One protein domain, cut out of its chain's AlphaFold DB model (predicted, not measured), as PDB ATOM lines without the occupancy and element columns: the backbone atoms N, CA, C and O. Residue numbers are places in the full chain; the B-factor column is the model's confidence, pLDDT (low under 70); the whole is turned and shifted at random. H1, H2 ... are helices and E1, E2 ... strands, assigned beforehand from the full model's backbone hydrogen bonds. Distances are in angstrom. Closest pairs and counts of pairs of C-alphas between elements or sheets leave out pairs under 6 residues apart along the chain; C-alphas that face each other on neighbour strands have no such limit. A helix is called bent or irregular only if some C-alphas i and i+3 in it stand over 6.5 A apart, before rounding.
ATOM      1  N   TYR A  11     -30.860   0.544  32.031       95.31
ATOM      2  CA  TYR A  11     -30.922  -0.029  30.695       95.31
ATOM      3  C   TYR A  11     -32.019  -1.095  30.671       95.31
ATOM      4  O   TYR A  11     -32.120  -1.873  31.616       95.31
ATOM      5  N   VAL A  12     -32.842  -1.122  29.628       94.81
ATOM      6  CA  VAL A  12     -33.911  -2.109  29.449       94.81
ATOM      7  C   VAL A  12     -33.869  -2.629  28.019       94.81
ATOM      8  O   VAL A  12     -33.967  -1.836  27.081       94.81
ATOM      9  N   SER A  13     -33.729  -3.938  27.847       93.50
ATOM     10  CA  SER A  13     -33.947  -4.616  26.568       93.50
ATOM     11  C   SER A  13     -35.360  -5.202  26.489       93.50
ATOM     12  O   SER A  13     -35.980  -5.473  27.516       93.50
ATOM     13  N   THR A  14     -35.863  -5.362  25.265       92.50
ATOM     14  CA  THR A  14     -37.117  -6.071  24.960       92.50
ATOM     15  C   THR A  14     -36.866  -7.206  23.976       92.50
ATOM     16  O   THR A  14     -35.755  -7.328  23.448       92.50
ATOM     17  N   GLY A  15     -37.901  -8.005  23.744       92.19
ATOM     18  CA  GLY A  15     -37.958  -9.044  22.724       92.19
ATOM     19  C   GLY A  15     -39.008  -8.810  21.650       92.19
ATOM     20  O   GLY A  15     -39.445  -7.674  21.428       92.19
ATOM     21  N   GLY A  16     -39.411  -9.898  20.996       92.06
ATOM     22  CA  GLY A  16     -40.441  -9.878  19.962       92.06
ATOM     23  C   GLY A  16     -41.681 -10.724  20.255       92.06
ATOM     24  O   GLY A  16     -42.038 -10.987  21.401       92.06
ATOM     25  N   GLU A  17     -42.358 -11.127  19.181       88.00
ATOM     26  CA  GLU A  17     -43.630 -11.851  19.206       88.00
ATOM     27  C   GLU A  17     -43.678 -12.893  18.076       88.00
ATOM     28  O   GLU A  17     -43.262 -12.636  16.936       88.00
ATOM     29  N   GLY A  18     -44.205 -14.082  18.380       86.06
ATOM     30  CA  GLY A  18     -44.321 -15.191  17.437       86.06
ATOM     31  C   GLY A  18     -42.963 -15.645  16.895       86.06
ATOM     32  O   GLY A  18     -42.194 -16.296  17.586       86.06
ATOM     33  N   TRP A  19     -42.685 -15.323  15.631       86.44
ATOM     34  CA  TRP A  19     -41.423 -15.647  14.945       86.44
ATOM     35  C   TRP A  19     -40.526 -14.426  14.725       86.44
ATOM     36  O   TRP A  19     -39.517 -14.494  14.021       86.44
ATOM     37  N   ASN A  20     -40.900 -13.284  15.289       90.12
ATOM     38  CA  ASN A  20     -40.116 -12.067  15.207       90.12
ATOM     39  C   ASN A  20     -39.366 -11.888  16.519       90.12
ATOM     40  O   ASN A  20     -39.968 -12.015  17.575       90.12
ATOM     41  N   ILE A  21     -38.087 -11.528  16.437       92.50
ATOM     42  CA  ILE A  21     -37.265 -11.192  17.613       92.50
ATOM     43  C   ILE A  21     -37.469  -9.740  18.085       92.50
ATOM     44  O   ILE A  21     -36.928  -9.294  19.091       92.50
ATOM     45  N   THR A  22     -38.235  -8.963  17.317       90.06
ATOM     46  CA  THR A  22     -38.561  -7.565  17.597       90.06
ATOM     47  C   THR A  22     -39.879  -7.204  16.934       90.06
ATOM     48  O   THR A  22     -40.169  -7.626  15.816       90.06
ATOM     49  N   GLU A  23     -40.642  -6.319  17.564       83.94
ATOM     50  CA  GLU A  23     -41.850  -5.737  16.976       83.94
ATOM     51  C   GLU A  23     -41.566  -4.353  16.367       83.94
ATOM     52  O   GLU A  23     -42.333  -3.411  16.540       83.94
ATOM     53  N   ASN A  24     -40.442  -4.180  15.662       76.25
ATOM     54  CA  ASN A  24     -40.073  -2.898  15.041       76.25
ATOM     55  C   ASN A  24     -40.233  -1.676  15.985       76.25
ATOM     56  O   ASN A  24     -39.735  -1.658  17.106       76.25
ATOM     57  N   ASN A  25     -40.937  -0.638  15.515       66.88
ATOM     58  CA  ASN A  25     -41.274   0.566  16.270       66.88
ATOM     59  C   ASN A  25     -42.596   0.434  17.050       66.88
ATOM     60  O   ASN A  25     -42.968   1.389  17.728       66.88
ATOM     61  N   SER A  26     -43.334  -0.680  16.924       63.81
ATOM     62  CA  SER A  26     -44.604  -0.874  17.643       63.81
ATOM     63  C   SER A  26     -44.404  -1.252  19.111       63.81
ATOM     64  O   SER A  26     -45.295  -0.981  19.908       63.81
ATOM     65  N   SER A  27     -43.228  -1.771  19.479       63.75
ATOM     66  CA  SER A  27     -42.895  -2.145  20.860       63.75
ATOM     67  C   SER A  27     -41.443  -1.786  21.186       63.75
ATOM     68  O   SER A  27     -40.538  -2.618  21.188       63.75
ATOM     69  N   LEU A  28     -41.182  -0.495  21.412       69.00
ATOM     70  CA  LEU A  28     -39.936  -0.092  22.067       69.00
ATOM     71  C   LEU A  28     -40.069  -0.357  23.575       69.00
ATOM     72  O   LEU A  28     -41.140  -0.084  24.125       69.00
ATOM     73  N   PRO A  29     -39.002  -0.807  24.267       67.62
ATOM     74  CA  PRO A  29     -39.058  -1.031  25.706       67.62
ATOM     75  C   PRO A  29     -39.606   0.206  26.424       67.62
ATOM     76  O   PRO A  29     -39.134   1.326  26.182       67.62
ATOM     77  N   SER A  30     -40.531   0.013  27.370       67.69
ATOM     78  CA  SER A  30     -41.195   1.086  28.140       67.69
ATOM     79  C   SER A  30     -40.218   1.960  28.950       67.69
ATOM     80  O   SER A  30     -40.592   2.953  29.573       67.69
ATOM     81  N   GLY A  31     -38.932   1.605  28.942       70.94
ATOM     82  CA  GLY A  31     -37.862   2.240  29.689       70.94
ATOM     83  C   GLY A  31     -37.599   3.704  29.337       70.94
ATOM     84  O   GLY A  31     -37.188   4.448  30.225       70.94
ATOM     85  N   MET A  32     -37.844   4.164  28.102       79.25
ATOM     86  CA  MET A  32     -37.497   5.546  27.726       79.25
ATOM     87  C   MET A  32     -38.263   6.604  28.530       79.25
ATOM     88  O   MET A  32     -37.666   7.597  28.950       79.25
ATOM     89  N   GLU A  33     -39.550   6.376  28.788       80.69
ATOM     90  CA  GLU A  33     -40.380   7.258  29.621       80.69
ATOM     91  C   GLU A  33     -40.012   7.162  31.111       80.69
ATOM     92  O   GLU A  33     -40.215   8.104  31.874       80.69
ATOM     93  N   LEU A  34     -39.387   6.052  31.513       84.88
ATOM     94  CA  LEU A  34     -38.939   5.761  32.877       84.88
ATOM     95  C   LEU A  34     -37.463   6.134  33.124       84.88
ATOM     96  O   LEU A  34     -36.870   5.726  34.128       84.88
ATOM     97  N   GLY A  35     -36.853   6.896  32.209       90.75
ATOM     98  CA  GLY A  35     -35.472   7.366  32.328       90.75
ATOM     99  C   GLY A  35     -34.409   6.294  32.074       90.75
ATOM    100  O   GLY A  35     -33.266   6.447  32.508       90.75
ATOM    101  N   ALA A  36     -34.757   5.211  31.384       93.38
ATOM    102  CA  ALA A  36     -33.846   4.147  30.987       93.38
ATOM    103  C   ALA A  36     -33.484   4.219  29.496       93.38
ATOM    104  O   ALA A  36     -34.274   4.654  28.656       93.38
ATOM    105  N   VAL A  37     -32.285   3.757  29.147       94.19
ATOM    106  CA  VAL A  37     -31.949   3.441  27.754       94.19
ATOM    107  C   VAL A  37     -32.693   2.177  27.344       94.19
ATOM    108  O   VAL A  37     -32.680   1.197  28.077       94.19
ATOM    109  N   ALA A  38     -33.325   2.216  26.176       92.00
ATOM    110  CA  ALA A  38     -34.060   1.105  25.594       92.00
ATOM    111  C   ALA A  38     -33.216   0.422  24.505       92.00
ATOM    112  O   ALA A  38     -32.630   1.120  23.672       92.00
ATOM    113  N   GLY A  39     -33.157  -0.909  24.518       91.56
ATOM    114  CA  GLY A  39     -32.485  -1.738  23.519       91.56
ATOM    115  C   GLY A  39     -33.444  -2.696  22.806       91.56
ATOM    116  O   GLY A  39     -34.317  -3.288  23.433       91.56
ATOM    117  N   THR A  40     -33.255  -2.846  21.497       92.19
ATOM    118  CA  THR A  40     -33.906  -3.849  20.641       92.19
ATOM    119  C   THR A  40     -32.914  -4.294  19.555       92.19
ATOM    120  O   THR A  40     -31.925  -3.597  19.303       92.19
ATOM    121  N   THR A  41     -33.141  -5.451  18.934       93.69
ATOM    122  CA  THR A  41     -32.287  -6.047  17.897       93.69
ATOM    123  C   THR A  41     -33.136  -6.648  16.784       93.69
ATOM    124  O   THR A  41     -34.232  -7.126  17.041       93.69
ATOM    125  N   ASP A  42     -32.627  -6.669  15.556       93.19
ATOM    126  CA  ASP A  42     -33.237  -7.400  14.441       93.19
ATOM    127  C   ASP A  42     -32.749  -8.855  14.347       93.19
ATOM    128  O   ASP A  42     -33.018  -9.539  13.364       93.19
ATOM    129  N   GLY A  43     -31.965  -9.320  15.326       94.06
ATOM    130  CA  GLY A  43     -31.400 -10.670  15.319       94.06
ATOM    131  C   GLY A  43     -30.277 -10.879  14.303       94.06
ATOM    132  O   GLY A  43     -29.766 -11.990  14.195       94.06
ATOM    133  N   GLY A  44     -29.875  -9.841  13.563       93.94
ATOM    134  CA  GLY A  44     -29.009  -9.978  12.395       93.94
ATOM    135  C   GLY A  44     -29.738 -10.508  11.157       93.94
ATOM    136  O   GLY A  44     -29.085 -10.959  10.218       93.94
ATOM    137  N   PHE A  45     -31.075 -10.454  11.126       94.12
ATOM    138  CA  PHE A  45     -31.888 -11.015  10.037       94.12
ATOM    139  C   PHE A  45     -31.933 -10.130   8.780       94.12
ATOM    140  O   PHE A  45     -32.530 -10.506   7.776       94.12
ATOM    141  N   GLY A  46     -31.265  -8.972   8.794       92.38
ATOM    142  CA  GLY A  46     -31.186  -8.057   7.650       92.38
ATOM    143  C   GLY A  46     -32.199  -6.911   7.699       92.38
ATOM    144  O   GLY A  46     -32.373  -6.205   6.704       92.38
ATOM    145  N   GLY A  47     -32.839  -6.701   8.848       91.56
ATOM    146  CA  GLY A  47     -33.728  -5.580   9.122       91.56
ATOM    147  C   GLY A  47     -34.772  -5.912  10.186       91.56
ATOM    148  O   GLY A  47     -35.227  -7.042  10.296       91.56
ATOM    149  N   PHE A  48     -35.227  -4.897  10.924       90.00
ATOM    150  CA  PHE A  48     -36.215  -5.053  12.006       90.00
ATOM    151  C   PHE A  48     -37.577  -5.604  11.537       90.00
ATOM    152  O   PHE A  48     -38.354  -6.116  12.341       90.00
ATOM    153  N   GLY A  49     -37.878  -5.493  10.239       88.44
ATOM    154  CA  GLY A  49     -39.096  -6.025   9.624       88.44
ATOM    155  C   GLY A  49     -38.967  -7.452   9.096       88.44
ATOM    156  O   GLY A  49     -39.944  -7.952   8.549       88.44
ATOM    157  N   VAL A  50     -37.786  -8.068   9.211       90.69
ATOM    158  CA  VAL A  50     -37.520  -9.422   8.720       90.69
ATOM    159  C   VAL A  50     -37.777 -10.411   9.843       90.69
ATOM    160  O   VAL A  50     -37.183 -10.329  10.918       90.69
ATOM    161  N   SER A  51     -38.667 -11.360   9.586       89.00
ATOM    162  CA  SER A  51     -38.949 -12.420  10.541       89.00
ATOM    163  C   SER A  51     -37.855 -13.483  10.531       89.00
ATOM    164  O   SER A  51     -37.271 -13.769   9.484       89.00
ATOM    165  N   SER A  52     -37.631 -14.152  11.666       89.69
ATOM    166  CA  SER A  52     -36.664 -15.258  11.731       89.69
ATOM    167  C   SER A  52     -36.987 -16.366  10.724       89.69
ATOM    168  O   SER A  52     -36.072 -16.989  10.187       89.69
ATOM    169  N   TRP A  53     -38.270 -16.579  10.401       84.94
ATOM    170  CA  TRP A  53     -38.686 -17.614   9.450       84.94
ATOM    171  C   TRP A  53     -38.179 -17.350   8.026       84.94
ATOM    172  O   TRP A  53     -37.900 -18.300   7.296       84.94
ATOM    173  N   GLU A  54     -38.031 -16.082   7.627       88.69
ATOM    174  CA  GLU A  54     -37.577 -15.698   6.281       88.69
ATOM    175  C   GLU A  54     -36.112 -16.075   6.042       88.69
ATOM    176  O   GLU A  54     -35.689 -16.260   4.902       88.69
ATOM    177  N   VAL A  55     -35.349 -16.214   7.128       92.06
ATOM    178  CA  VAL A  55     -33.911 -16.506   7.135       92.06
ATOM    179  C   VAL A  55     -33.578 -17.792   7.904       92.06
ATOM    180  O   VAL A  55     -32.420 -18.034   8.256       92.06
ATOM    181  N   TRP A  56     -34.587 -18.630   8.170       90.88
ATOM    182  CA  TRP A  56     -34.442 -19.867   8.948       90.88
ATOM    183  C   TRP A  56     -33.680 -20.957   8.201       90.88
ATOM    184  O   TRP A  56     -33.060 -21.817   8.823       90.88
ATOM    185  N   LEU A  57     -33.737 -20.936   6.869       90.19
ATOM    186  CA  LEU A  57     -33.029 -21.873   6.006       90.19
ATOM    187  C   LEU A  57     -31.894 -21.169   5.267       90.19
ATOM    188  O   LEU A  57     -32.000 -20.008   4.870       90.19
ATOM    189  N   ASN A  58     -30.820 -21.910   5.044       89.06
ATOM    190  CA  ASN A  58     -29.761 -21.537   4.123       89.06
ATOM    191  C   ASN A  58     -30.243 -21.664   2.668       89.06
ATOM    192  O   ASN A  58     -31.274 -22.268   2.372       89.06
ATOM    193  N   GLY A  59     -29.457 -21.134   1.725       87.12
ATOM    194  CA  GLY A  59     -29.774 -21.221   0.293       87.12
ATOM    195  C   GLY A  59     -29.821 -22.650  -0.274       87.12
ATOM    196  O   GLY A  59     -30.332 -22.845  -1.373       87.12
ATOM    197  N   ASP A  60     -29.298 -23.638   0.457       87.25
ATOM    198  CA  ASP A  60     -29.376 -25.069   0.142       87.25
ATOM    199  C   ASP A  60     -30.601 -25.773   0.762       87.25
ATOM    200  O   ASP A  60     -30.825 -26.951   0.487       87.25
ATOM    201  N   GLY A  61     -31.420 -25.055   1.539       84.38
ATOM    202  CA  GLY A  61     -32.621 -25.572   2.196       84.38
ATOM    203  C   GLY A  61     -32.379 -26.227   3.559       84.38
ATOM    204  O   GLY A  61     -33.343 -26.661   4.185       84.38
ATOM    205  N   GLU A  62     -31.136 -26.288   4.043       87.50
ATOM    206  CA  GLU A  62     -30.829 -26.770   5.394       87.50
ATOM    207  C   GLU A  62     -31.082 -25.686   6.450       87.50
ATOM    208  O   GLU A  62     -31.038 -24.489   6.160       87.50
ATOM    209  N   VAL A  63     -31.312 -26.097   7.701       90.31
ATOM    210  CA  VAL A  63     -31.524 -25.159   8.817       90.31
ATOM    211  C   VAL A  63     -30.290 -24.273   9.010       90.31
ATOM    212  O   VAL A  63     -29.174 -24.758   9.215       90.31
ATOM    213  N   ASN A  64     -30.504 -22.959   8.991       93.56
ATOM    214  CA  ASN A  64     -29.506 -21.969   9.356       93.56
ATOM    215  C   ASN A  64     -29.416 -21.875  10.883       93.56
ATOM    216  O   ASN A  64     -30.126 -21.109  11.534       93.56
ATOM    217  N   TRP A  65     -28.522 -22.670  11.464       94.75
ATOM    218  CA  TRP A  65     -28.340 -22.715  12.913       94.75
ATOM    219  C   TRP A  65     -27.873 -21.395  13.522       94.75
ATOM    220  O   TRP A  65     -28.213 -21.120  14.668       94.75
ATOM    221  N   ASP A  66     -27.166 -20.545  12.775       95.44
ATOM    222  CA  ASP A  66     -26.805 -19.220  13.277       95.44
ATOM    223  C   ASP A  66     -28.058 -18.365  13.483       95.44
ATOM    224  O   ASP A  66     -28.218 -17.800  14.563       95.44
ATOM    225  N   THR A  67     -29.004 -18.366  12.533       95.50
ATOM    226  CA  THR A  67     -30.329 -17.742  12.719       95.50
ATOM    227  C   THR A  67     -31.035 -18.312  13.946       95.50
ATOM    228  O   THR A  67     -31.519 -17.549  14.781       95.50
ATOM    229  N   VAL A  68     -31.066 -19.641  14.092       95.81
ATOM    230  CA  VAL A  68     -31.726 -20.309  15.226       95.81
ATOM    231  C   VAL A  68     -31.119 -19.872  16.558       95.81
ATOM    232  O   VAL A  68     -31.855 -19.579  17.496       95.81
ATOM    233  N   TYR A  69     -29.793 -19.788  16.669       97.44
ATOM    234  CA  TYR A  69     -29.141 -19.347  17.904       97.44
ATOM    235  C   TYR A  69     -29.322 -17.849  18.162       97.44
ATOM    236  O   TYR A  69     -29.471 -17.447  19.320       97.44
ATOM    237  N   MET A  70     -29.319 -17.026  17.109       97.56
ATOM    238  CA  MET A  70     -29.598 -15.593  17.211       97.56
ATOM    239  C   MET A  70     -31.013 -15.343  17.721       97.56
ATOM    240  O   MET A  70     -31.169 -14.587  18.678       97.56
ATOM    241  N   PHE A  71     -32.002 -16.049  17.168       96.62
ATOM    242  CA  PHE A  71     -33.384 -16.044  17.642       96.62
ATOM    243  C   PHE A  71     -33.511 -16.623  19.059       96.62
ATOM    244  O   PHE A  71     -34.170 -16.059  19.926       96.62
ATOM    245  N   GLY A  72     -32.833 -17.737  19.330       96.19
ATOM    246  CA  GLY A  72     -32.947 -18.477  20.581       96.19
ATOM    247  C   GLY A  72     -32.471 -17.696  21.804       96.19
ATOM    248  O   GLY A  72     -33.202 -17.596  22.796       96.19
ATOM    249  N   TYR A  73     -31.248 -17.160  21.756       96.50
ATOM    250  CA  TYR A  73     -30.634 -16.519  22.926       96.50
ATOM    251  C   TYR A  73     -29.512 -15.516  22.629       96.50
ATOM    252  O   TYR A  73     -29.284 -14.623  23.451       96.50
ATOM    253  N   LYS A  74     -28.785 -15.645  21.508       97.75
ATOM    254  CA  LYS A  74     -27.555 -14.867  21.273       97.75
ATOM    255  C   LYS A  74     -27.831 -13.395  21.006       97.75
ATOM    256  O   LYS A  74     -27.192 -12.550  21.624       97.75
ATOM    257  N   ALA A  75     -28.790 -13.071  20.140       97.19
ATOM    258  CA  ALA A  75     -28.960 -11.692  19.693       97.19
ATOM    259  C   ALA A  75     -29.368 -10.751  20.833       97.19
ATOM    260  O   ALA A  75     -28.829  -9.651  20.951       97.19
ATOM    261  N   ILE A  76     -30.286 -11.193  21.700       96.50
ATOM    262  CA  ILE A  76     -30.703 -10.431  22.882       96.50
ATOM    263  C   ILE A  76     -29.537 -10.265  23.863       96.50
ATOM    264  O   ILE A  76     -29.350  -9.175  24.412       96.50
ATOM    265  N   ASN A  77     -28.724 -11.308  24.055       97.56
ATOM    266  CA  ASN A  77     -27.554 -11.253  24.927       97.56
ATOM    267  C   ASN A  77     -26.513 -10.246  24.411       97.56
ATOM    268  O   ASN A  77     -26.106  -9.348  25.149       97.56
ATOM    269  N   GLU A  78     -26.128 -10.354  23.138       97.50
ATOM    270  CA  GLU A  78     -25.153  -9.470  22.492       97.50
ATOM    271  C   GLU A  78     -25.632  -8.015  22.488       97.50
ATOM    272  O   GLU A  78     -24.899  -7.111  22.901       97.50
ATOM    273  N   MET A  79     -26.893  -7.787  22.109       95.94
ATOM    274  CA  MET A  79     -27.511  -6.462  22.132       95.94
ATOM    275  C   MET A  79     -27.518  -5.863  23.541       95.94
ATOM    276  O   MET A  79     -27.186  -4.689  23.705       95.94
ATOM    277  N   SER A  80     -27.813  -6.670  24.563       96.06
ATOM    278  CA  SER A  80     -27.801  -6.219  25.957       96.06
ATOM    279  C   SER A  80     -26.393  -5.842  26.428       96.06
ATOM    280  O   SER A  80     -26.226  -4.839  27.124       96.06
ATOM    281  N   GLN A  81     -25.357  -6.593  26.042       96.94
ATOM    282  CA  GLN A  81     -23.966  -6.255  26.370       96.94
ATOM    283  C   GLN A  81     -23.533  -4.941  25.707       96.94
ATOM    284  O   GLN A  81     -23.128  -4.002  26.396       96.94
ATOM    285  N   ILE A  82     -23.711  -4.838  24.387       96.62
ATOM    286  CA  ILE A  82     -23.350  -3.646  23.605       96.62
ATOM    287  C   ILE A  82     -24.134  -2.422  24.094       96.62
ATOM    288  O   ILE A  82     -23.569  -1.342  24.277       96.62
ATOM    289  N   GLY A  83     -25.435  -2.583  24.342       95.25
ATOM    290  CA  GLY A  83     -26.314  -1.517  24.806       95.25
ATOM    291  C   GLY A  83     -25.902  -0.962  26.169       95.25
ATOM    292  O   GLY A  83     -25.882   0.260  26.352       95.25
ATOM    293  N   LYS A  84     -25.502  -1.825  27.111       95.88
ATOM    294  CA  LYS A  84     -24.966  -1.401  28.413       95.88
ATOM    295  C   LYS A  84     -23.660  -0.621  28.269       95.88
ATOM    296  O   LYS A  84     -23.514   0.428  28.898       95.88
ATOM    297  N   ASP A  85     -22.732  -1.091  27.442       95.38
ATOM    298  CA  ASP A  85     -21.432  -0.434  27.258       95.38
ATOM    299  C   ASP A  85     -21.563   0.921  26.554       95.38
ATOM    300  O   ASP A  85     -20.954   1.914  26.974       95.38
ATOM    301  N   LEU A  86     -22.438   1.005  25.547       95.31
ATOM    302  CA  LEU A  86     -22.789   2.264  24.894       95.31
ATOM    303  C   LEU A  86     -23.456   3.232  25.877       95.31
ATOM    304  O   LEU A  86     -23.115   4.412  25.898       95.31
ATOM    305  N   THR A  87     -24.364   2.737  26.723       95.38
ATOM    306  CA  THR A  87     -25.041   3.544  27.747       95.38
ATOM    307  C   THR A  87     -24.034   4.154  28.719       95.38
ATOM    308  O   THR A  87     -24.038   5.368  28.928       95.38
ATOM    309  N   LYS A  88     -23.129   3.343  29.282       94.50
ATOM    310  CA  LYS A  88     -22.081   3.826  30.201       94.50
ATOM    311  C   LYS A  88     -21.204   4.887  29.538       94.50
ATOM    312  O   LYS A  88     -20.956   5.934  30.132       94.50
ATOM    313  N   SER A  89     -20.798   4.641  28.292       93.94
ATOM    314  CA  SER A  89     -19.936   5.550  27.529       93.94
ATOM    315  C   SER A  89     -20.626   6.875  27.194       93.94
ATOM    316  O   SER A  89     -20.023   7.936  27.329       93.94
ATOM    317  N   PHE A  90     -21.896   6.832  26.779       95.00
ATOM    318  CA  PHE A  90     -22.649   8.018  26.369       95.00
ATOM    319  C   PHE A  90     -22.970   8.947  27.546       95.00
ATOM    320  O   PHE A  90     -22.811  10.160  27.427       95.00
ATOM    321  N   TYR A  91     -23.408   8.391  28.682       94.88
ATOM    322  CA  TYR A  91     -23.764   9.189  29.862       94.88
ATOM    323  C   TYR A  91     -22.582   9.475  30.794       94.88
ATOM    324  O   TYR A  91     -22.764  10.215  31.758       94.88
ATOM    325  N   MET A  92     -21.396   8.914  30.520       90.50
ATOM    326  CA  MET A  92     -20.187   9.071  31.342       90.50
ATOM    327  C   MET A  92     -20.463   8.802  32.833       90.50
ATOM    328  O   MET A  92     -20.027   9.547  33.709       90.50
ATOM    329  N   SER A  93     -21.266   7.770  33.113       82.19
ATOM    330  CA  SER A  93     -21.682   7.424  34.474       82.19
ATOM    331  C   SER A  93     -20.770   6.351  35.050       82.19
ATOM    332  O   SER A  93     -20.723   5.234  34.540       82.19
ATOM    333  N   ASP A  94     -20.110   6.676  36.161       81.50
ATOM    334  CA  ASP A  94     -19.285   5.738  36.937       81.50
ATOM    335  C   ASP A  94     -20.105   4.962  37.987       81.50
ATOM    336  O   ASP A  94     -19.572   4.180  38.777       81.50
ATOM    337  N   THR A  95     -21.419   5.197  38.039       89.12
ATOM    338  CA  THR A  95     -22.326   4.514  38.970       89.12
ATOM    339  C   THR A  95     -22.844   3.204  38.381       89.12
ATOM    340  O   THR A  95     -22.805   2.991  37.169       89.12
ATOM    341  N   LYS A  96     -23.343   2.301  39.239       93.38
ATOM    342  CA  LYS A  96     -23.932   1.038  38.777       93.38
ATOM    343  C   LYS A  96     -25.056   1.324  37.775       93.38
ATOM    344  O   LYS A  96     -26.065   1.932  38.130       93.38
ATOM    345  N   LEU A  97     -24.884   0.834  36.549       96.12
ATOM    346  CA  LEU A  97     -25.949   0.753  35.559       96.12
ATOM    347  C   LEU A  97     -26.812  -0.461  35.894       96.12
ATOM    348  O   LEU A  97     -26.323  -1.585  35.821       96.12
ATOM    349  N   TRP A  98     -28.071  -0.231  36.251       96.06
ATOM    350  CA  TRP A  98     -29.027  -1.316  36.435       96.06
ATOM    351  C   TRP A  98     -29.585  -1.748  35.086       96.06
ATOM    352  O   TRP A  98     -29.993  -0.903  34.289       96.06
ATOM    353  N   SER A  99     -29.617  -3.046  34.834       96.19
ATOM    354  CA  SER A  99     -30.002  -3.616  33.549       96.19
ATOM    355  C   SER A  99     -31.166  -4.583  33.695       96.19
ATOM    356  O   SER A  99     -31.176  -5.431  34.584       96.19
ATOM    357  N   TYR A 100     -32.161  -4.421  32.833       96.38
ATOM    358  CA  TYR A 100     -33.410  -5.160  32.898       96.38
ATOM    359  C   TYR A 100     -33.789  -5.724  31.534       96.38
ATOM    360  O   TYR A 100     -33.376  -5.193  30.503       96.38
ATOM    361  N   TYR A 101     -34.616  -6.759  31.554       96.00
ATOM    362  CA  TYR A 101     -35.336  -7.259  30.391       96.00
ATOM    363  C   TYR A 101     -36.843  -7.193  30.652       96.00
ATOM    364  O   TYR A 101     -37.276  -7.462  31.775       96.00
ATOM    365  N   ASP A 102     -37.622  -6.847  29.635       93.06
ATOM    366  CA  ASP A 102     -39.086  -6.870  29.662       93.06
ATOM    367  C   ASP A 102     -39.607  -7.464  28.352       93.06
ATOM    368  O   ASP A 102     -39.246  -6.988  27.279       93.06
ATOM    369  N   GLY A 103     -40.414  -8.519  28.423       93.06
ATOM    370  CA  GLY A 103     -40.963  -9.166  27.237       93.06
ATOM    371  C   GLY A 103     -42.113 -10.111  27.560       93.06
ATOM    372  O   GLY A 103     -42.154 -10.727  28.628       93.06
ATOM    373  N   CYS A 104     -43.043 -10.241  26.615       93.62
ATOM    374  CA  CYS A 104     -44.186 -11.150  26.678       93.62
ATOM    375  C   CYS A 104     -44.127 -12.148  25.512       93.62
ATOM    376  O   CYS A 104     -43.462 -11.871  24.517       93.62
ATOM    377  N   SER A 105     -44.806 -13.295  25.598       93.81
ATOM    378  CA  SER A 105     -44.905 -14.250  24.483       93.81
ATOM    379  C   SER A 105     -43.548 -14.841  24.066       93.81
ATOM    380  O   SER A 105     -42.842 -15.435  24.889       93.81
ATOM    381  N   GLU A 106     -43.163 -14.673  22.802       93.88
ATOM    382  CA  GLU A 106     -41.828 -14.981  22.294       93.88
ATOM    383  C   GLU A 106     -40.748 -14.170  23.021       93.88
ATOM    384  O   GLU A 106     -39.784 -14.750  23.515       93.88
ATOM    385  N   GLY A 107     -40.959 -12.872  23.253       95.00
ATOM    386  CA  GLY A 107     -40.116 -12.080  24.149       95.00
ATOM    387  C   GLY A 107     -40.080 -12.654  25.570       95.00
ATOM    388  O   GLY A 107     -39.062 -12.628  26.252       95.00
ATOM    389  N   GLY A 108     -41.154 -13.292  26.030       96.88
ATOM    390  CA  GLY A 108     -41.129 -14.024  27.292       96.88
ATOM    391  C   GLY A 108     -40.193 -15.244  27.257       96.88
ATOM    392  O   GLY A 108     -39.460 -15.499  28.219       96.88
ATOM    393  N   ARG A 109     -40.179 -15.997  26.148       97.50
ATOM    394  CA  ARG A 109     -39.240 -17.110  25.920       97.50
ATOM    395  C   ARG A 109     -37.799 -16.602  25.867       97.50
ATOM    396  O   ARG A 109     -36.932 -17.162  26.538       97.50
ATOM    397  N   GLU A 110     -37.547 -15.538  25.115       97.19
ATOM    398  CA  GLU A 110     -36.246 -14.874  25.023       97.19
ATOM    399  C   GLU A 110     -35.768 -14.371  26.393       97.19
ATOM    400  O   GLU A 110     -34.623 -14.603  26.776       97.19
ATOM    401  N   GLY A 111     -36.647 -13.756  27.187       97.19
ATOM    402  CA  GLY A 111     -36.340 -13.332  28.552       97.19
ATOM    403  C   GLY A 111     -35.903 -14.497  29.436       97.19
ATOM    404  O   GLY A 111     -34.882 -14.414  30.123       97.19
ATOM    405  N   TRP A 112     -36.614 -15.629  29.376       98.38
ATOM    406  CA  TRP A 112     -36.188 -16.837  30.086       98.38
ATOM    407  C   TRP A 112     -34.887 -17.420  29.539       98.38
ATOM    408  O   TRP A 112     -34.116 -17.976  30.323       98.38
ATOM    409  N   SER A 113     -34.596 -17.266  28.243       98.00
ATOM    410  CA  SER A 113     -33.325 -17.721  27.678       98.00
ATOM    411  C   SER A 113     -32.165 -16.932  28.280       98.00
ATOM    412  O   SER A 113     -31.174 -17.530  28.695       98.00
ATOM    413  N   GLN A 114     -32.338 -15.620  28.484       98.19
ATOM    414  CA  GLN A 114     -31.356 -14.775  29.173       98.19
ATOM    415  C   GLN A 114     -31.158 -15.172  30.640       98.19
ATOM    416  O   GLN A 114     -30.027 -15.195  31.131       98.19
ATOM    417  N   VAL A 115     -32.240 -15.520  31.338       98.31
ATOM    418  CA  VAL A 115     -32.165 -16.001  32.724       98.31
ATOM    419  C   VAL A 115     -31.427 -17.345  32.801       98.31
ATOM    420  O   VAL A 115     -30.554 -17.515  33.652       98.31
ATOM    421  N   GLN A 116     -31.722 -18.286  31.898       97.00
ATOM    422  CA  GLN A 116     -31.116 -19.625  31.885       97.00
ATOM    423  C   GLN A 116     -29.622 -19.600  31.554       97.00
ATOM    424  O   GLN A 116     -28.846 -20.289  32.216       97.00
ATOM    425  N   ILE A 117     -29.196 -18.776  30.590       95.50
ATOM    426  CA  ILE A 117     -27.765 -18.635  30.265       95.50
ATOM    427  C   ILE A 117     -26.997 -17.797  31.298       95.50
ATOM    428  O   ILE A 117     -25.774 -17.698  31.218       95.50
ATOM    429  N   GLY A 118     -27.689 -17.199  32.275       93.62
ATOM    430  CA  GLY A 118     -27.072 -16.362  33.300       93.62
ATOM    431  C   GLY A 118     -26.543 -15.043  32.742       93.62
ATOM    432  O   GLY A 118     -25.459 -14.609  33.132       93.62
ATOM    433  N   SER A 119     -27.289 -14.425  31.818       92.50
ATOM    434  CA  SER A 119     -26.980 -13.094  31.296       92.50
ATOM    435  C   SER A 119     -26.756 -12.104  32.439       92.50
ATOM    436  O   SER A 119     -27.453 -12.138  33.450       92.50
ATOM    437  N   ASP A 120     -25.799 -11.192  32.257       93.56
ATOM    438  CA  ASP A 120     -25.489 -10.114  33.203       93.56
ATOM    439  C   ASP A 120     -26.607  -9.053  33.188       93.56
ATOM    440  O   ASP A 120     -26.471  -7.986  32.589       93.56
ATOM    441  N   LEU A 121     -27.756  -9.397  33.766       96.88
ATOM    442  CA  LEU A 121     -28.925  -8.546  33.956       96.88
ATOM    443  C   LEU A 121     -29.313  -8.573  35.438       96.88
ATOM    444  O   LEU A 121     -29.197  -9.595  36.110       96.88
ATOM    445  N   ASP A 122     -29.796  -7.449  35.956       98.00
ATOM    446  CA  ASP A 122     -30.209  -7.333  37.357       98.00
ATOM    447  C   ASP A 122     -31.648  -7.815  37.577       98.00
ATOM    448  O   ASP A 122     -31.998  -8.277  38.668       98.00
ATOM    449  N   GLY A 123     -32.498  -7.720  36.553       97.62
ATOM    450  CA  GLY A 123     -33.849  -8.250  36.640       97.62
ATOM    451  C   GLY A 123     -34.536  -8.500  35.305       97.62
ATOM    452  O   GLY A 123     -34.165  -7.935  34.282       97.62
ATOM    453  N   ALA A 124     -35.563  -9.342  35.330       97.62
ATOM    454  CA  ALA A 124     -36.389  -9.652  34.172       97.62
ATOM    455  C   ALA A 124     -37.876  -9.623  34.546       97.62
ATOM    456  O   ALA A 124     -38.279 -10.169  35.578       97.62
ATOM    457  N   VAL A 125     -38.679  -8.993  33.698       96.50
ATOM    458  CA  VAL A 125     -40.137  -9.078  33.706       96.50
ATOM    459  C   VAL A 125     -40.533  -9.922  32.504       96.50
ATOM    460  O   VAL A 125     -40.170  -9.606  31.377       96.50
ATOM    461  N   ILE A 126     -41.183 -11.053  32.760       97.44
ATOM    462  CA  ILE A 126     -41.432 -12.072  31.742       97.44
ATOM    463  C   ILE A 126     -42.914 -12.437  31.737       97.44
ATOM    464  O   ILE A 126     -43.425 -13.004  32.704       97.44
ATOM    465  N   GLY A 127     -43.595 -12.106  30.646       95.88
ATOM    466  CA  GLY A 127     -45.009 -12.376  30.419       95.88
ATOM    467  C   GLY A 127     -45.248 -13.582  29.517       95.88
ATOM    468  O   GLY A 127     -44.517 -13.773  28.550       95.88
ATOM    469  N   ALA A 128     -46.265 -14.385  29.834       95.38
ATOM    470  CA  ALA A 128     -46.824 -15.445  28.983       95.38
ATOM    471  C   ALA A 128     -45.799 -16.199  28.096       95.38
ATOM    472  O   ALA A 128     -45.953 -16.252  26.877       95.38
ATOM    473  N   PRO A 129     -44.709 -16.745  28.668       96.12
ATOM    474  CA  PRO A 129     -43.541 -17.107  27.878       96.12
ATOM    475  C   PRO A 129     -43.719 -18.420  27.110       96.12
ATOM    476  O   PRO A 129     -44.060 -19.455  27.695       96.12
ATOM    477  N   GLY A 130     -43.365 -18.404  25.824       93.06
ATOM    478  CA  GLY A 130     -43.386 -19.568  24.931       93.06
ATOM    479  C   GLY A 130     -42.245 -20.573  25.137       93.06
ATOM    480  O   GLY A 130     -41.559 -20.965  24.198       93.06
ATOM    481  N   MET A 131     -41.991 -20.977  26.385       91.88
ATOM    482  CA  MET A 131     -40.801 -21.751  26.794       91.88
ATOM    483  C   MET A 131     -40.692 -23.145  26.168       91.88
ATOM    484  O   MET A 131     -39.592 -23.660  25.987       91.88
ATOM    485  N   HIS A 132     -41.831 -23.770  25.879       90.12
ATOM    486  CA  HIS A 132     -41.910 -25.095  25.272       90.12
ATOM    487  C   HIS A 132     -42.158 -24.942  23.766       90.12
ATOM    488  O   HIS A 132     -43.251 -25.255  23.290       90.12
ATOM    489  N   THR A 311     -36.370 -24.517  28.853       94.00
ATOM    490  CA  THR A 311     -36.983 -25.288  29.952       94.00
ATOM    491  C   THR A 311     -35.996 -25.718  31.035       94.00
ATOM    492  O   THR A 311     -36.372 -26.468  31.941       94.00
ATOM    493  N   TRP A 312     -34.753 -25.226  30.991       96.31
ATOM    494  CA  TRP A 312     -33.723 -25.558  31.972       96.31
ATOM    495  C   TRP A 312     -34.081 -25.006  33.369       96.31
ATOM    496  O   TRP A 312     -34.257 -23.793  33.517       96.31
ATOM    497  N   PRO A 313     -34.224 -25.859  34.402       97.31
ATOM    498  CA  PRO A 313     -34.754 -25.431  35.700       97.31
ATOM    499  C   PRO A 313     -33.689 -25.031  36.730       97.31
ATOM    500  O   PRO A 313     -34.033 -24.433  37.748       97.31
ATOM    501  N   ASP A 314     -32.412 -25.361  36.515       98.12
ATOM    502  CA  ASP A 314     -31.337 -24.934  37.415       98.12
ATOM    503  C   ASP A 314     -30.865 -23.525  37.039       98.12
ATOM    504  O   ASP A 314     -30.112 -23.331  36.085       98.12
ATOM    505  N   LEU A 315     -31.308 -22.543  37.823       98.38
ATOM    506  CA  LEU A 315     -31.022 -21.123  37.627       98.38
ATOM    507  C   LEU A 315     -29.976 -20.597  38.621       98.38
ATOM    508  O   LEU A 315     -29.922 -19.402  38.918       98.38
ATOM    509  N   SER A 316     -29.117 -21.476  39.146       97.81
ATOM    510  CA  SER A 316     -28.144 -21.110  40.179       97.81
ATOM    511  C   SER A 316     -27.169 -20.008  39.743       97.81
ATOM    512  O   SER A 316     -26.687 -19.252  40.585       97.81
ATOM    513  N   VAL A 317     -26.846 -19.901  38.447       97.31
ATOM    514  CA  VAL A 317     -25.981 -18.824  37.925       97.31
ATOM    515  C   VAL A 317     -26.664 -17.466  38.089       97.31
ATOM    516  O   VAL A 317     -26.086 -16.571  38.704       97.31
ATOM    517  N   TRP A 318     -27.910 -17.350  37.624       98.06
ATOM    518  CA  TRP A 318     -28.731 -16.148  37.756       98.06
ATOM    519  C   TRP A 318     -28.954 -15.756  39.221       98.06
ATOM    520  O   TRP A 318     -28.722 -14.613  39.615       98.06
ATOM    521  N   GLN A 319     -29.329 -16.729  40.057       98.00
ATOM    522  CA  GLN A 319     -29.561 -16.499  41.482       98.00
ATOM    523  C   GLN A 319     -28.296 -15.984  42.187       98.00
ATOM    524  O   GLN A 319     -28.363 -15.001  42.926       98.00
ATOM    525  N   ARG A 320     -27.129 -16.610  41.958       97.50
ATOM    526  CA  ARG A 320     -25.857 -16.179  42.572       97.50
ATOM    527  C   ARG A 320     -25.409 -14.796  42.106       97.50
ATOM    528  O   ARG A 320     -24.743 -14.105  42.872       97.50
ATOM    529  N   ALA A 321     -25.769 -14.395  40.887       96.94
ATOM    530  CA  ALA A 321     -25.535 -13.043  40.386       96.94
ATOM    531  C   ALA A 321     -26.455 -11.991  41.045       96.94
ATOM    532  O   ALA A 321     -26.235 -10.793  40.882       96.94
ATOM    533  N   GLY A 322     -27.455 -12.420  41.826       97.56
ATOM    534  CA  GLY A 322     -28.418 -11.545  42.495       97.56
ATOM    535  C   GLY A 322     -29.602 -11.138  41.615       97.56
ATOM    536  O   GLY A 322     -30.362 -10.253  42.015       97.56
ATOM    537  N   GLY A 323     -29.765 -11.774  40.451       98.19
ATOM    538  CA  GLY A 323     -30.824 -11.469  39.497       98.19
ATOM    539  C   GLY A 323     -32.220 -11.757  40.054       98.19
ATOM    540  O   GLY A 323     -32.426 -12.697  40.828       98.19
ATOM    541  N   LYS A 324     -33.202 -10.948  39.650       98.62
ATOM    542  CA  LYS A 324     -34.599 -11.056  40.104       98.62
ATOM    543  C   LYS A 324     -35.556 -11.231  38.921       98.62
ATOM    544  O   LYS A 324     -35.439 -10.529  37.928       98.62
ATOM    545  N   VAL A 325     -36.523 -12.137  39.025       98.62
ATOM    546  CA  VAL A 325     -37.515 -12.416  37.980       98.62
ATOM    547  C   VAL A 325     -38.926 -12.190  38.505       98.62
ATOM    548  O   VAL A 325     -39.342 -12.787  39.506       98.62
ATOM    549  N   LEU A 326     -39.679 -11.362  37.787       98.38
ATOM    550  CA  LEU A 326     -41.126 -11.272  37.900       98.38
ATOM    551  C   LEU A 326     -41.739 -11.916  36.658       98.38
ATOM    552  O   LEU A 326     -41.668 -11.378  35.563       98.38
ATOM    553  N   HIS A 327     -42.334 -13.082  36.847       98.25
ATOM    554  CA  HIS A 327     -43.004 -13.839  35.806       98.25
ATOM    555  C   HIS A 327     -44.508 -13.669  35.978       98.25
ATOM    556  O   HIS A 327     -45.025 -13.878  37.079       98.25
ATOM    557  N   TYR A 328     -45.220 -13.314  34.918       96.81
ATOM    558  CA  TYR A 328     -46.675 -13.283  34.922       96.81
ATOM    559  C   TYR A 328     -47.268 -14.042  33.737       96.81
ATOM    560  O   TYR A 328     -46.630 -14.205  32.703       96.81
ATOM    561  N   HIS A 329     -48.493 -14.533  33.895       94.81
ATOM    562  CA  HIS A 329     -49.193 -15.249  32.831       94.81
ATOM    563  C   HIS A 329     -50.706 -15.133  33.031       94.81
ATOM    564  O   HIS A 329     -51.194 -15.345  34.142       94.81
ATOM    565  N   GLY A 330     -51.455 -14.796  31.981       91.62
ATOM    566  CA  GLY A 330     -52.913 -14.773  32.044       91.62
ATOM    567  C   GLY A 330     -53.521 -16.160  32.216       91.62
ATOM    568  O   GLY A 330     -53.147 -17.106  31.532       91.62
ATOM    569  N   GLU A 331     -54.474 -16.294  33.134       86.19
ATOM    570  CA  GLU A 331     -55.207 -17.545  33.366       86.19
ATOM    571  C   GLU A 331     -56.090 -17.948  32.176       86.19
ATOM    572  O   GLU A 331     -56.402 -19.119  32.020       86.19
ATOM    573  N   SER A 332     -56.478 -17.006  31.317       85.00
ATOM    574  CA  SER A 332     -57.311 -17.264  30.134       85.00
ATOM    575  C   SER A 332     -56.535 -17.066  28.829       85.00
ATOM    576  O   SER A 332     -57.133 -16.703  27.815       85.00
ATOM    577  N   ASP A 333     -55.215 -17.269  28.853       88.00
ATOM    578  CA  ASP A 333     -54.357 -17.102  27.680       88.00
ATOM    579  C   ASP A 333     -54.740 -18.117  26.572       88.00
ATOM    580  O   ASP A 333     -54.702 -19.334  26.805       88.00
ATOM    581  N   PRO A 334     -55.174 -17.635  25.388       81.44
ATOM    582  CA  PRO A 334     -55.606 -18.473  24.274       81.44
ATOM    583  C   PRO A 334     -54.463 -18.900  23.341       81.44
ATOM    584  O   PRO A 334     -54.706 -19.680  22.422       81.44
ATOM    585  N   GLN A 335     -53.247 -18.389  23.548       82.88
ATOM    586  CA  GLN A 335     -52.068 -18.626  22.716       82.88
ATOM    587  C   GLN A 335     -51.088 -19.559  23.424       82.88
ATOM    588  O   GLN A 335     -50.753 -20.630  22.919       82.88
ATOM    589  N   VAL A 336     -50.679 -19.188  24.636       88.75
ATOM    590  CA  VAL A 336     -49.707 -19.926  25.437       88.75
ATOM    591  C   VAL A 336     -50.419 -20.472  26.672       88.75
ATOM    592  O   VAL A 336     -50.952 -19.709  27.466       88.75
ATOM    593  N   PRO A 337     -50.462 -21.792  26.907       87.88
ATOM    594  CA  PRO A 337     -51.118 -22.304  28.103       87.88
ATOM    595  C   PRO A 337     -50.399 -21.880  29.387       87.88
ATOM    596  O   PRO A 337     -49.265 -22.298  29.646       87.88
ATOM    597  N   THR A 338     -51.118 -21.201  30.284       90.12
ATOM    598  CA  THR A 338     -50.653 -20.798  31.630       90.12
ATOM    599  C   THR A 338     -50.022 -21.950  32.411       90.12
ATOM    600  O   THR A 338     -49.078 -21.781  33.187       90.12
ATOM    601  N   SER A 339     -50.525 -23.166  32.192       87.50
ATOM    602  CA  SER A 339     -50.034 -24.375  32.851       87.50
ATOM    603  C   SER A 339     -48.558 -24.688  32.558       87.50
ATOM    604  O   SER A 339     -47.904 -25.289  33.412       87.50
ATOM    605  N   GLY A 340     -48.008 -24.239  31.423       90.94
ATOM    606  CA  GLY A 340     -46.575 -24.335  31.123       90.94
ATOM    607  C   GLY A 340     -45.730 -23.501  32.077       90.94
ATOM    608  O   GLY A 340     -44.745 -23.986  32.632       90.94
ATOM    609  N   SER A 341     -46.180 -22.285  32.376       94.94
ATOM    610  CA  SER A 341     -45.515 -21.398  33.335       94.94
ATOM    611  C   SER A 341     -45.573 -21.918  34.767       94.94
ATOM    612  O   SER A 341     -44.555 -21.917  35.458       94.94
ATOM    613  N   VAL A 342     -46.725 -22.451  35.187       93.75
ATOM    614  CA  VAL A 342     -46.870 -23.099  36.501       93.75
ATOM    615  C   VAL A 342     -45.939 -24.307  36.618       93.75
ATOM    616  O   VAL A 342     -45.223 -24.448  37.606       93.75
ATOM    617  N   ARG A 343     -45.885 -25.168  35.592       93.12
ATOM    618  CA  ARG A 343     -44.991 -26.335  35.590       93.12
ATOM    619  C   ARG A 343     -43.519 -25.948  35.615       93.12
ATOM    620  O   ARG A 343     -42.752 -26.598  36.321       93.12
ATOM    621  N   TYR A 344     -43.123 -24.913  34.881       96.62
ATOM    622  CA  TYR A 344     -41.744 -24.441  34.900       96.62
ATOM    623  C   TYR A 344     -41.359 -23.861  36.270       96.62
ATOM    624  O   TYR A 344     -40.315 -24.226  36.804       96.62
ATOM    625  N   TYR A 345     -42.229 -23.055  36.894       97.88
ATOM    626  CA  TYR A 345     -42.033 -22.575  38.270       97.88
ATOM    627  C   TYR A 345     -41.827 -23.731  39.259       97.88
ATOM    628  O   TYR A 345     -40.865 -23.732  40.026       97.88
ATOM    629  N   GLU A 346     -42.682 -24.755  39.201       97.50
ATOM    630  CA  GLU A 346     -42.561 -25.944  40.053       97.50
ATOM    631  C   GLU A 346     -41.292 -26.765  39.758       97.50
ATOM    632  O   GLU A 346     -40.678 -27.316  40.677       97.50
ATOM    633  N   SER A 347     -40.856 -26.816  38.495       97.75
ATOM    634  CA  SER A 347     -39.598 -27.455  38.095       97.75
ATOM    635  C   SER A 347     -38.397 -26.742  38.719       97.75
ATOM    636  O   SER A 347     -37.615 -27.374  39.425       97.75
ATOM    637  N   VAL A 348     -38.309 -25.413  38.575       98.62
ATOM    638  CA  VAL A 348     -37.254 -24.599  39.202       98.62
ATOM    639  C   VAL A 348     -37.271 -24.770  40.720       98.62
ATOM    640  O   VAL A 348     -36.237 -25.060  41.321       98.62
ATOM    641  N   ARG A 349     -38.448 -24.668  41.353       98.56
ATOM    642  CA  ARG A 349     -38.606 -24.840  42.805       98.56
ATOM    643  C   ARG A 349     -38.072 -26.190  43.278       98.56
ATOM    644  O   ARG A 349     -37.306 -26.247  44.236       98.56
ATOM    645  N   SER A 350     -38.489 -27.274  42.628       98.25
ATOM    646  CA  SER A 350     -38.121 -28.632  43.039       98.25
ATOM    647  C   SER A 350     -36.650 -28.961  42.778       98.25
ATOM    648  O   SER A 350     -36.050 -29.672  43.580       98.25
ATOM    649  N   ILE A 351     -36.059 -28.421  41.709       98.56
ATOM    650  CA  ILE A 351     -34.650 -28.636  41.354       98.56
ATOM    651  C   ILE A 351     -33.707 -27.797  42.216       98.56
ATOM    652  O   ILE A 351     -32.690 -28.312  42.672       98.56
ATOM    653  N   MET A 352     -34.037 -26.529  42.474       98.38
ATOM    654  CA  MET A 352     -33.179 -25.642  43.266       98.38
ATOM    655  C   MET A 352     -33.314 -25.861  44.777       98.38
ATOM    656  O   MET A 352     -32.375 -25.586  45.522       98.38
ATOM    657  N   TYR A 353     -34.454 -26.388  45.237       98.25
ATOM    658  CA  TYR A 353     -34.743 -26.595  46.658       98.25
ATOM    659  C   TYR A 353     -35.294 -28.003  46.967       98.25
ATOM    660  O   TYR A 353     -36.334 -28.129  47.620       98.25
ATOM    661  N   PRO A 354     -34.606 -29.090  46.560       98.06
ATOM    662  CA  PRO A 354     -35.129 -30.459  46.649       98.06
ATOM    663  C   PRO A 354     -35.280 -30.979  48.088       98.06
ATOM    664  O   PRO A 354     -35.932 -31.997  48.315       98.06
ATOM    665  N   HIS A 355     -34.656 -30.314  49.062       97.88
ATOM    666  CA  HIS A 355     -34.621 -30.737  50.466       97.88
ATOM    667  C   HIS A 355     -35.603 -29.984  51.369       97.88
ATOM    668  O   HIS A 355     -35.704 -30.309  52.551       97.88
ATOM    669  N   LEU A 356     -36.298 -28.979  50.838       98.38
ATOM    670  CA  LEU A 356     -37.236 -28.156  51.594       98.38
ATOM    671  C   LEU A 356     -38.670 -28.652  51.405       98.38
ATOM    672  O   LEU A 356     -39.015 -29.244  50.379       98.38
ATOM    673  N   SER A 357     -39.537 -28.375  52.380       98.25
ATOM    674  CA  SER A 357     -40.975 -28.555  52.176       98.25
ATOM    675  C   SER A 357     -41.497 -27.618  51.076       98.25
ATOM    676  O   SER A 357     -40.827 -26.668  50.659       98.25
ATOM    677  N   TYR A 358     -42.726 -27.852  50.605       97.19
ATOM    678  CA  TYR A 358     -43.349 -26.984  49.602       97.19
ATOM    679  C   TYR A 358     -43.356 -25.510  50.043       97.19
ATOM    680  O   TYR A 358     -42.851 -24.655  49.325       97.19
ATOM    681  N   ASN A 359     -43.830 -25.215  51.256       98.00
ATOM    682  CA  ASN A 359     -43.936 -23.835  51.739       98.00
ATOM    683  C   ASN A 359     -42.567 -23.165  51.933       98.00
ATOM    684  O   ASN A 359     -42.413 -21.994  51.596       98.00
ATOM    685  N   GLU A 360     -41.574 -23.896  52.445       98.50
ATOM    686  CA  GLU A 360     -40.209 -23.378  52.618       98.50
ATOM    687  C   GLU A 360     -39.542 -23.114  51.263       98.50
ATOM    688  O   GLU A 360     -39.021 -22.027  51.040       98.50
ATOM    689  N   SER A 361     -39.626 -24.062  50.324       98.44
ATOM    690  CA  SER A 361     -39.072 -23.881  48.973       98.44
ATOM    691  C   SER A 361     -39.746 -22.744  48.200       98.44
ATOM    692  O   SER A 361     -39.065 -22.013  47.490       98.44
ATOM    693  N   VAL A 362     -41.060 -22.548  48.355       98.12
ATOM    694  CA  VAL A 362     -41.767 -21.389  47.785       98.12
ATOM    695  C   VAL A 362     -41.276 -20.082  48.410       98.12
ATOM    696  O   VAL A 362     -41.092 -19.102  47.691       98.12
ATOM    697  N   ALA A 363     -41.064 -20.039  49.728       98.06
ATOM    698  CA  ALA A 363     -40.561 -18.845  50.406       98.06
ATOM    699  C   ALA A 363     -39.152 -18.467  49.923       98.06
ATOM    700  O   ALA A 363     -38.926 -17.306  49.584       98.06
ATOM    701  N   GLU A 364     -38.252 -19.448  49.817       98.25
ATOM    702  CA  GLU A 364     -36.895 -19.263  49.289       98.25
ATOM    703  C   GLU A 364     -36.899 -18.816  47.823       98.25
ATOM    704  O   GLU A 364     -36.221 -17.857  47.452       98.25
ATOM    705  N   LEU A 365     -37.708 -19.468  46.981       98.50
ATOM    706  CA  LEU A 365     -37.817 -19.109  45.571       98.50
ATOM    707  C   LEU A 365     -38.364 -17.684  45.399       98.50
ATOM    708  O   LEU A 365     -37.827 -16.905  44.614       98.50
ATOM    709  N   ASN A 366     -39.372 -17.301  46.190       97.94
ATOM    710  CA  ASN A 366     -40.001 -15.980  46.137       97.94
ATOM    711  C   ASN A 366     -39.079 -14.816  46.535       97.94
ATOM    712  O   ASN A 366     -39.470 -13.658  46.333       97.94
ATOM    713  N   ASP A 367     -37.887 -15.057  47.083       97.88
ATOM    714  CA  ASP A 367     -36.905 -13.986  47.277       97.88
ATOM    715  C   ASP A 367     -36.400 -13.425  45.936       97.88
ATOM    716  O   ASP A 367     -36.083 -12.237  45.830       97.88
ATOM    717  N   TRP A 368     -36.352 -14.252  44.888       98.31
ATOM    718  CA  TRP A 368     -35.741 -13.869  43.615       98.31
ATOM    719  C   TRP A 368     -36.527 -14.250  42.362       98.31
ATOM    720  O   TRP A 368     -36.369 -13.564  41.362       98.31
ATOM    721  N   TYR A 369     -37.410 -15.246  42.394       98.62
ATOM    722  CA  TYR A 369     -38.289 -15.602  41.281       98.62
ATOM    723  C   TYR A 369     -39.734 -15.743  41.767       98.62
ATOM    724  O   TYR A 369     -40.075 -16.600  42.581       98.62
ATOM    725  N   ARG A 370     -40.612 -14.877  41.248       98.50
ATOM    726  CA  ARG A 370     -42.045 -14.873  41.559       98.50
ATOM    727  C   ARG A 370     -42.863 -15.103  40.299       98.50
ATOM    728  O   ARG A 370     -42.747 -14.324  39.362       98.50
ATOM    729  N   LEU A 371     -43.740 -16.106  40.327       97.44
ATOM    730  CA  LEU A 371     -44.817 -16.269  39.351       97.44
ATOM    731  C   LEU A 371     -46.099 -15.590  39.858       97.44
ATOM    732  O   LEU A 371     -46.450 -15.686  41.041       97.44
ATOM    733  N   ARG A 372     -46.793 -14.883  38.968       95.19
ATOM    734  CA  ARG A 372     -48.116 -14.292  39.177       95.19
ATOM    735  C   ARG A 372     -49.032 -14.712  38.044       95.19
ATOM    736  O   ARG A 372     -48.911 -14.219  36.928       95.19
ATOM    737  N   THR A 373     -49.958 -15.614  38.329       91.19
ATOM    738  CA  THR A 373     -51.068 -15.819  37.408       91.19
ATOM    739  C   THR A 373     -52.032 -14.647  37.542       91.19
ATOM    740  O   THR A 373     -52.255 -14.135  38.643       91.19
ATOM    741  N   VAL A 374     -52.514 -14.141  36.413       88.31
ATOM    742  CA  VAL A 374     -53.363 -12.949  36.372       88.31
ATOM    743  C   VAL A 374     -54.761 -13.371  35.935       88.31
ATOM    744  O   VAL A 374     -54.914 -14.139  34.988       88.31
ATOM    745  N   SER A 375     -55.778 -12.888  36.643       77.50
ATOM    746  CA  SER A 375     -57.189 -13.241  36.454       77.50
ATOM    747  C   SER A 375     -57.779 -12.579  35.207       77.50
ATOM    748  O   SER A 375     -57.791 -11.353  35.102       77.50
TER     749      SER A 375
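Overview. This is residues 11 to 132 and 311 to 375 of the 379 residues of the protein "Carboxylic ester hydrolase" of Aspergillus arachidicola (UniProt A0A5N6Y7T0). A twisted wall of six parallel strands has three helical pieces over one face: H2b over E2 and E1, H3 over E3 and E4, and H5 over E5 and E6; no named helix lies over the other face. Off the sheet, H1 and the short arm H2a pack together, while H6 packs on residues 349 to 350 of H5, near the edge strand E6. The 187 printed residues include six named helices and six named strands, in the order E1 E2 H1 H2 E3 H3 E4 H4 E5 H5 H6 E6, and the class is mixed, helices and strands. The strands run E2 E1 E3 E4 E5 E6 across the sheet. The whole is compact, with a radius of gyration of the C-alphas of 17.0 A and spans of 51 by 46 by 30 A.

Arrangement. In the sheet, E1, residues 11 to 14, is an inner strand between its two parallel neighbours, E2, residues 36 to 39, which is an edge strand, and E3, residues 98 to 104. N 12 and O 37 are 2.8 A apart, and N 11 and O 98 are 2.8 A apart, each within hydrogen-bond range. E4, residues 123 to 127, is parallel to E3 at 8 degrees, with N 125 and O 101 at 2.8 A. E5, residues 324 to 330, follows with N 326 and O 124 at 2.9 A, and the edge strand E6, residues 369 to 374, with N 372 and O 327 at 2.8 A. H1, residues 52 to 55, is not on the sheet. H2, residues 65 to 91, was assigned as one helix by its hydrogen bonds but is bent: C-alphas 72 and 75 are 7.9 A apart, and its arms H2a, residues 65 to 72, and H2b, residues 75 to 91, stand at a steep tilt of 63 degrees. H1 touches H2a, the closest C-alphas being those of Val 55 and Thr 67, 6.7 A. H2b is on the sheet at a height over the sheet of 8.7 A, and on the local plane it runs along the strands, at 25 degrees to E1. The split strand-helix-strand unit E2, H1 H2, E3, two parallel strands with E1 between them, has a right-handed crossover. H3, residues 106 to 116, is on the same face at a height of 7.7 A; its closest C-alphas to E4 are those of Gly 108 and Ile 126, 4.9 A. H2b and H3 only just touch, with 3 pairs of C-alphas within 8 A, the closest those of Asn 77 and Gln 114. H4, residues 316 to 320, only grazes the sheet. H5, residues 338 to 352, is on the same face at a height of 10.1 A, and touches H6, residues 358 to 365, about perpendicular at 87 degrees, the closest C-alphas being those of Arg 349 and Ser 361, 6.3 A. E3, H3, E4 and E5, H5 H6, E6 are strand-helix-strand units, parallel neighbour strands joined through helices, with right-handed crossovers. Every O i to N i+4 pair is within hydrogen-bond range in H2a, H2b, H3, H4, H5 and H6; H1 is too short for one.

Along the chain. E1 begins at C-alpha 11, (-30.922, -0.029, 30.695). H2b is 23.8 A from first to last C-alpha, H5 21.5 A, E3 20.5 A, E5 20.4 A, E6 16.1 A and H3 15.1 A. H2b ends at C-alpha 91, (-23.764, 9.189, 29.862), and E6 ends at C-alpha 374, (-53.363, -12.949, 36.372).

Size, cuts and confidence. The C-alphas farthest apart are those of Asp 60 and Asn 359, 53.6 A. Residues 133 to 310 are not printed, and C-alphas 132 and 311 are 6.8 A apart across the cut. The links E1 to E2 and E2 to H1 are long. Residues 89 to 95, of which 89 to 91 belong to H2, stand free. The mean pLDDT of the printed part is 92.8, and residues 25 to 30 are under 70.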